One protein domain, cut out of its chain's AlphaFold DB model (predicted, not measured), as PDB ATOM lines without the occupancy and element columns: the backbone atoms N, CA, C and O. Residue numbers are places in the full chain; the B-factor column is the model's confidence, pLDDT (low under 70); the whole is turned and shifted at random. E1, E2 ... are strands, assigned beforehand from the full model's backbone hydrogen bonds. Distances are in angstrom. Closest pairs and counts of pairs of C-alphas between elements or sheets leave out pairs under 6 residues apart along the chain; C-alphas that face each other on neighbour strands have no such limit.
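AT A GLANCE: This is residues 145 to 188 of the 195 residues of the protein "6-bladed beta-propeller" of Bacteroides fragilis (UniProt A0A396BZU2). One small, strongly twisted sheet of four strands, E1 E2 E3 E4, winds back and forth as a chain of hairpins, with no named helix over either of its faces. From the end of E4 a tail of residues 183 to 188 runs away from the sheet and makes much of the long axis. The printed part has 44 residues, with four named strands that follow each other along the chain in the same order as across the sheet, antiparallel throughout; the class is all strand. The whole is compact, with a radius of gyration of the C-alphas of 10.1 A, and the C-alphas span 37 by 15 by 15 A.

IN THESE COORDINATES: The longest strand is E1, residues 148 to 155, which covers 16.9 A from C-alpha 148 at (10.156, -13.168, -33.171) to C-alpha 155 at (23.558, -18.834, -24.586). E2, residues 158 to 163, is 15.9 A long. E3 is residues 170 to 173, 9.7 A. E4, residues 178 to 182, is 10.8 A long and ends with C-alpha 182 at (5.600, -23.177, -25.270).

HOW THE PARTS SIT: The four strands form a meander, each strand the antiparallel neighbour of the one before. The inner strands E2 and E3 are a hairpin with 149 degrees between their directions; C-alphas 162 and 170 face each other at 4.5 A, and N 171 and O 161, 2.8 A apart, are within hydrogen-bond range. On the other side of E2 is the edge strand E1, at 162 degrees, again a hairpin; C-alphas 151 and 161 face each other at 4.1 A, and N 152 is 2.8 A from O 160, within hydrogen-bond range. The edge strand E4 forms a hairpin with E3 at 158 degrees; C-alphas 171 and 181 face each other at 4.3 A, and N 182 and O 170 are within hydrogen-bond range at 2.7 A. E1 and E4 are apart. From edge to edge the strands' lines turn by 71 degrees, and the sheet's C-alphas lie up to 5.2 A off their best plane.

THE WHOLE: The two C-alphas farthest apart are those of Asp 156 and Thr 188, at 36.6 A. The printed part has no cut. The links E1 to E2, of 2 residues, and E3 to E4, of 4 residues, are tight, while E2 to E3, of 6 residues, is short; no link is long. The mean pLDDT of the printed part is 83.5, and residues 187 to 188 are under 70.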
ATOM      1  N   LYS A 145      15.642 -16.222 -37.849       73.50
ATOM      2  CA  LYS A 145      14.695 -15.702 -38.863       73.50
ATOM      3  C   LYS A 145      13.254 -16.204 -38.686       73.50
ATOM      4  O   LYS A 145      12.634 -16.672 -39.633       73.50
ATOM      5  N   LEU A 146      12.720 -16.157 -37.468       73.00
ATOM      6  CA  LEU A 146      11.538 -16.945 -37.086       73.00
ATOM      7  C   LEU A 146      10.325 -16.096 -36.669       73.00
ATOM      8  O   LEU A 146       9.462 -16.583 -35.951       73.00
ATOM      9  N   GLY A 147      10.251 -14.826 -37.087       74.19
ATOM     10  CA  GLY A 147       9.096 -13.961 -36.782       74.19
ATOM     11  C   GLY A 147       8.980 -13.569 -35.302       74.19
ATOM     12  O   GLY A 147       7.884 -13.353 -34.792       74.19
ATOM     13  N   MET A 148      10.111 -13.509 -34.594       83.06
ATOM     14  CA  MET A 148      10.156 -13.168 -33.171       83.06
ATOM     15  C   MET A 148      10.118 -11.652 -32.967       83.06
ATOM     16  O   MET A 148      10.911 -10.926 -33.570       83.06
ATOM     17  N   ASN A 149       9.239 -11.198 -32.070       84.31
ATOM     18  CA  ASN A 149       9.107  -9.789 -31.677       84.31
ATOM     19  C   ASN A 149       9.997  -9.436 -30.479       84.31
ATOM     20  O   ASN A 149      10.353  -8.282 -30.281       84.31
ATOM     21  N   ARG A 150      10.325 -10.428 -29.646       88.06
ATOM     22  CA  ARG A 150      11.269 -10.310 -28.528       88.06
ATOM     23  C   ARG A 150      12.127 -11.557 -28.503       88.06
ATOM     24  O   ARG A 150      11.601 -12.642 -28.748       88.06
ATOM     25  N   VAL A 151      13.408 -11.411 -28.195       90.31
ATOM     26  CA  VAL A 151      14.390 -12.486 -28.113       90.31
ATOM     27  C   VAL A 151      15.311 -12.270 -26.911       90.31
ATOM     28  O   VAL A 151      15.923 -11.220 -26.731       90.31
ATOM     29  N   TYR A 152      15.440 -13.309 -26.096       88.56
ATOM     30  CA  TYR A 152      16.352 -13.396 -24.967       88.56
ATOM     31  C   TYR A 152      17.432 -14.427 -25.282       88.56
ATOM     32  O   TYR A 152      17.126 -15.576 -25.614       88.56
ATOM     33  N   ALA A 153      18.698 -14.029 -25.178       84.94
ATOM     34  CA  ALA A 153      19.817 -14.943 -25.350       84.94
ATOM     35  C   ALA A 153      20.016 -15.744 -24.057       84.94
ATOM     36  O   ALA A 153      20.317 -15.180 -23.011       84.94
ATOM     37  N   TYR A 154      19.838 -17.063 -24.125       85.62
ATOM     38  CA  TYR A 154      20.158 -17.962 -23.013       85.62
ATOM     39  C   TYR A 154      21.627 -18.407 -23.066       85.62
ATOM     40  O   TYR A 154      22.278 -18.580 -22.042       85.62
ATOM     41  N   SER A 155      22.148 -18.579 -24.279       83.56
ATOM     42  CA  SER A 155      23.558 -18.834 -24.586       83.56
ATOM     43  C   SER A 155      23.845 -18.344 -26.006       83.56
ATOM     44  O   SER A 155      22.919 -17.937 -26.707       83.56
ATOM     45  N   ASP A 156      25.088 -18.462 -26.465       77.00
ATOM     46  CA  ASP A 156      25.499 -18.010 -27.802       77.00
ATOM     47  C   ASP A 156      24.747 -18.723 -28.943       77.00
ATOM     48  O   ASP A 156      24.643 -18.197 -30.050       77.00
ATOM     49  N   SER A 157      24.193 -19.913 -28.685       83.44
ATOM     50  CA  SER A 157      23.480 -20.717 -29.685       83.44
ATOM     51  C   SER A 157      22.004 -20.967 -29.375       83.44
ATOM     52  O   SER A 157      21.321 -21.579 -30.196       83.44
ATOM     53  N   ILE A 158      21.512 -20.561 -28.199       90.19
ATOM     54  CA  ILE A 158      20.140 -20.836 -27.749       90.19
ATOM     55  C   ILE A 158      19.464 -19.546 -27.328       90.19
ATOM     56  O   ILE A 158      19.951 -18.827 -26.452       90.19
ATOM     57  N   PHE A 159      18.282 -19.337 -27.887       90.38
ATOM     58  CA  PHE A 159      17.459 -18.169 -27.653       90.38
ATOM     59  C   PHE A 159      16.054 -18.591 -27.236       90.38
ATOM     60  O   PHE A 159      15.565 -19.661 -27.611       90.38
ATOM     61  N   TYR A 160      15.408 -17.729 -26.460       91.56
ATOM     62  CA  TYR A 160      13.978 -17.793 -26.199       91.56
ATOM     63  C   TYR A 160      13.340 -16.551 -26.782       91.56
ATOM     64  O   TYR A 160      13.727 -15.442 -26.426       91.56
ATOM     65  N   GLY A 161      12.365 -16.721 -27.661       89.88
ATOM     66  CA  GLY A 161      11.652 -15.593 -28.232       89.88
ATOM     67  C   GLY A 161      10.155 -15.704 -28.061       89.88
ATOM     68  O   GLY A 161       9.607 -16.802 -27.992       89.88
ATOM     69  N   SER A 162       9.500 -14.550 -28.009       88.88
ATOM     70  CA  SER A 162       8.049 -14.458 -28.120       88.88
ATOM     71  C   SER A 162       7.669 -13.968 -29.508       88.88
ATOM     72  O   SER A 162       8.272 -13.023 -30.027       88.88
ATOM     73  N   GLY A 163       6.642 -14.569 -30.085       83.62
ATOM     74  CA  GLY A 163       6.160 -14.253 -31.419       83.62
ATOM     75  C   GLY A 163       4.881 -15.012 -31.714       83.62
ATOM     76  O   GLY A 163       4.352 -15.728 -30.864       83.62
ATOM     77  N   THR A 164       4.380 -14.845 -32.927       80.06
ATOM     78  CA  THR A 164       3.248 -15.625 -33.415       80.06
ATOM     79  C   THR A 164       3.778 -16.831 -34.189       80.06
ATOM     80  O   THR A 164       4.040 -16.718 -35.387       80.06
ATOM     81  N   PHE A 165       4.002 -17.954 -33.505       82.38
ATOM     82  CA  PHE A 165       4.449 -19.202 -34.139       82.38
ATOM     83  C   PHE A 165       3.249 -20.062 -34.574       82.38
ATOM     84  O   PHE A 165       2.109 -19.635 -34.452       82.38
ATOM     85  N   GLU A 166       3.466 -21.266 -35.106       76.75
ATOM     86  CA  GLU A 166       2.349 -22.135 -35.527       76.75
ATOM     87  C   GLU A 166       1.572 -22.733 -34.344       76.75
ATOM     88  O   GLU A 166       0.360 -22.911 -34.422       76.75
ATOM     89  N   SER A 167       2.261 -23.062 -33.246       77.62
ATOM     90  CA  SER A 167       1.685 -23.854 -32.145       77.62
ATOM     91  C   SER A 167       1.846 -23.225 -30.761       77.62
ATOM     92  O   SER A 167       1.367 -23.789 -29.779       77.62
ATOM     93  N   GLY A 168       2.472 -22.050 -30.659       81.69
ATOM     94  CA  GLY A 168       2.611 -21.347 -29.390       81.69
ATOM     95  C   GLY A 168       3.081 -19.900 -29.499       81.69
ATOM     96  O   GLY A 168       3.377 -19.398 -30.581       81.69
ATOM     97  N   LEU A 169       3.142 -19.237 -28.346       87.38
ATOM     98  CA  LEU A 169       3.508 -17.823 -28.196       87.38
ATOM     99  C   LEU A 169       4.976 -17.618 -27.809       87.38
ATOM    100  O   LEU A 169       5.521 -16.525 -27.976       87.38
ATOM    101  N   ILE A 170       5.622 -18.658 -27.278       91.31
ATOM    102  CA  ILE A 170       7.031 -18.651 -26.885       91.31
ATOM    103  C   ILE A 170       7.736 -19.802 -27.594       91.31
ATOM    104  O   ILE A 170       7.231 -20.918 -27.632       91.31
ATOM    105  N   ALA A 171       8.930 -19.558 -28.114       91.12
ATOM    106  CA  ALA A 171       9.749 -20.574 -28.751       91.12
ATOM    107  C   ALA A 171      11.153 -20.587 -28.153       91.12
ATOM    108  O   ALA A 171      11.763 -19.538 -27.952       91.12
ATOM    109  N   LYS A 172      11.678 -21.790 -27.918       92.56
ATOM    110  CA  LYS A 172      13.117 -22.022 -27.796       92.56
ATOM    111  C   LYS A 172      13.650 -22.306 -29.187       92.56
ATOM    112  O   LYS A 172      13.114 -23.159 -29.890       92.56
ATOM    113  N   CYS A 173      14.720 -21.640 -29.572       88.31
ATOM    114  CA  CYS A 173      15.282 -21.730 -30.911       88.31
ATOM    115  C   CYS A 173      16.808 -21.682 -30.874       88.31
ATOM    116  O   CYS A 173      17.425 -21.230 -29.907       88.31
ATOM    117  N   ASN A 174      17.409 -22.163 -31.954       88.50
ATOM    118  CA  ASN A 174      18.767 -21.803 -32.340       88.50
ATOM    119  C   ASN A 174      18.688 -20.863 -33.557       88.50
ATOM    120  O   ASN A 174      17.596 -20.539 -34.020       88.50
ATOM    121  N   GLN A 175      19.828 -20.444 -34.109       80.25
ATOM    122  CA  GLN A 175      19.875 -19.536 -35.269       80.25
ATOM    123  C   GLN A 175      19.130 -20.041 -36.520       80.25
ATOM    124  O   GLN A 175      18.794 -19.241 -37.390       80.25
ATOM    125  N   LYS A 176      18.901 -21.352 -36.634       81.38
ATOM    126  CA  LYS A 176      18.354 -22.004 -37.826       81.38
ATOM    127  C   LYS A 176      16.882 -22.367 -37.683       81.38
ATOM    128  O   LYS A 176      16.148 -22.263 -38.658       81.38
ATOM    129  N   GLU A 177      16.455 -22.803 -36.503       87.88
ATOM    130  CA  GLU A 177      15.148 -23.437 -36.332       87.88
ATOM    131  C   GLU A 177      14.548 -23.248 -34.932       87.88
ATOM    132  O   GLU A 177      15.237 -22.956 -33.946       87.88
ATOM    133  N   ILE A 178      13.232 -23.459 -34.857       88.38
ATOM    134  CA  ILE A 178      12.511 -23.613 -33.595       88.38
ATOM    135  C   ILE A 178      12.792 -25.018 -33.062       88.38
ATOM    136  O   ILE A 178      12.456 -26.009 -33.698       88.38
ATOM    137  N   LEU A 179      13.379 -25.093 -31.872       91.06
ATOM    138  CA  LEU A 179      13.668 -26.348 -31.180       91.06
ATOM    139  C   LEU A 179      12.473 -26.832 -30.360       91.06
ATOM    140  O   LEU A 179      12.284 -28.031 -30.187       91.06
ATOM    141  N   ASN A 180      11.706 -25.897 -29.796       90.94
ATOM    142  CA  ASN A 180      10.497 -26.198 -29.043       90.94
ATOM    143  C   ASN A 180       9.575 -24.975 -28.972       90.94
ATOM    144  O   ASN A 180      10.054 -23.842 -29.038       90.94
ATOM    145  N   GLN A 181       8.276 -25.197 -28.775       89.81
ATOM    146  CA  GLN A 181       7.280 -24.144 -28.560       89.81
ATOM    147  C   GLN A 181       6.576 -24.351 -27.216       89.81
ATOM    148  O   GLN A 181       6.375 -25.472 -26.756       89.81
ATOM    149  N   TYR A 182       6.229 -23.244 -26.577       87.38
ATOM    150  CA  TYR A 182       5.600 -23.177 -25.270       87.38
ATOM    151  C   TYR A 182       4.434 -22.198 -25.330       87.38
ATOM    152  O   TYR A 182       4.457 -21.245 -26.111       87.38
ATOM    153  N   LEU A 183       3.465 -22.412 -24.437       82.75
ATOM    154  CA  LEU A 183       2.219 -21.650 -24.336       82.75
ATOM    155  C   LEU A 183       1.419 -21.694 -25.646       82.75
ATOM    156  O   LEU A 183       1.671 -20.875 -26.529       82.75
ATOM    157  N   PRO A 184       0.463 -22.631 -25.790       80.44
ATOM    158  CA  PRO A 184      -0.371 -22.674 -26.982       80.44
ATOM    159  C   PRO A 184      -1.130 -21.358 -27.146       80.44
ATOM    160  O   PRO A 184      -1.423 -20.672 -26.161       80.44
ATOM    161  N   PHE A 185      -1.475 -21.010 -28.386       72.50
ATOM    162  CA  PHE A 185      -2.374 -19.882 -28.608       72.50
ATOM    163  C   PHE A 185      -3.685 -20.105 -27.853       72.50
ATOM    164  O   PHE A 185      -4.208 -21.225 -27.871       72.50
ATOM    165  N   PRO A 186      -4.233 -19.067 -27.198       70.69
ATOM    166  CA  PRO A 186      -5.550 -19.168 -26.596       70.69
ATOM    167  C   PRO A 186      -6.560 -19.536 -27.689       70.69
ATOM    168  O   PRO A 186      -6.722 -18.814 -28.668       70.69
ATOM    169  N   GLN A 187      -7.217 -20.685 -27.533       66.69
ATOM    170  CA  GLN A 187      -8.145 -21.222 -28.535       66.69
ATOM    171  C   GLN A 187      -9.542 -20.580 -28.475       66.69
ATOM    172  O   GLN A 187     -10.403 -20.918 -29.282       66.69
ATOM    173  N   THR A 188      -9.785 -19.645 -27.553       61.28
ATOM    174  CA  THR A 188     -11.088 -18.989 -27.394       61.28
ATOM    175  C   THR A 188     -10.937 -17.538 -26.948       61.28
ATOM    176  O   THR A 188     -10.544 -17.272 -25.811       61.28
TER     177      THR A 188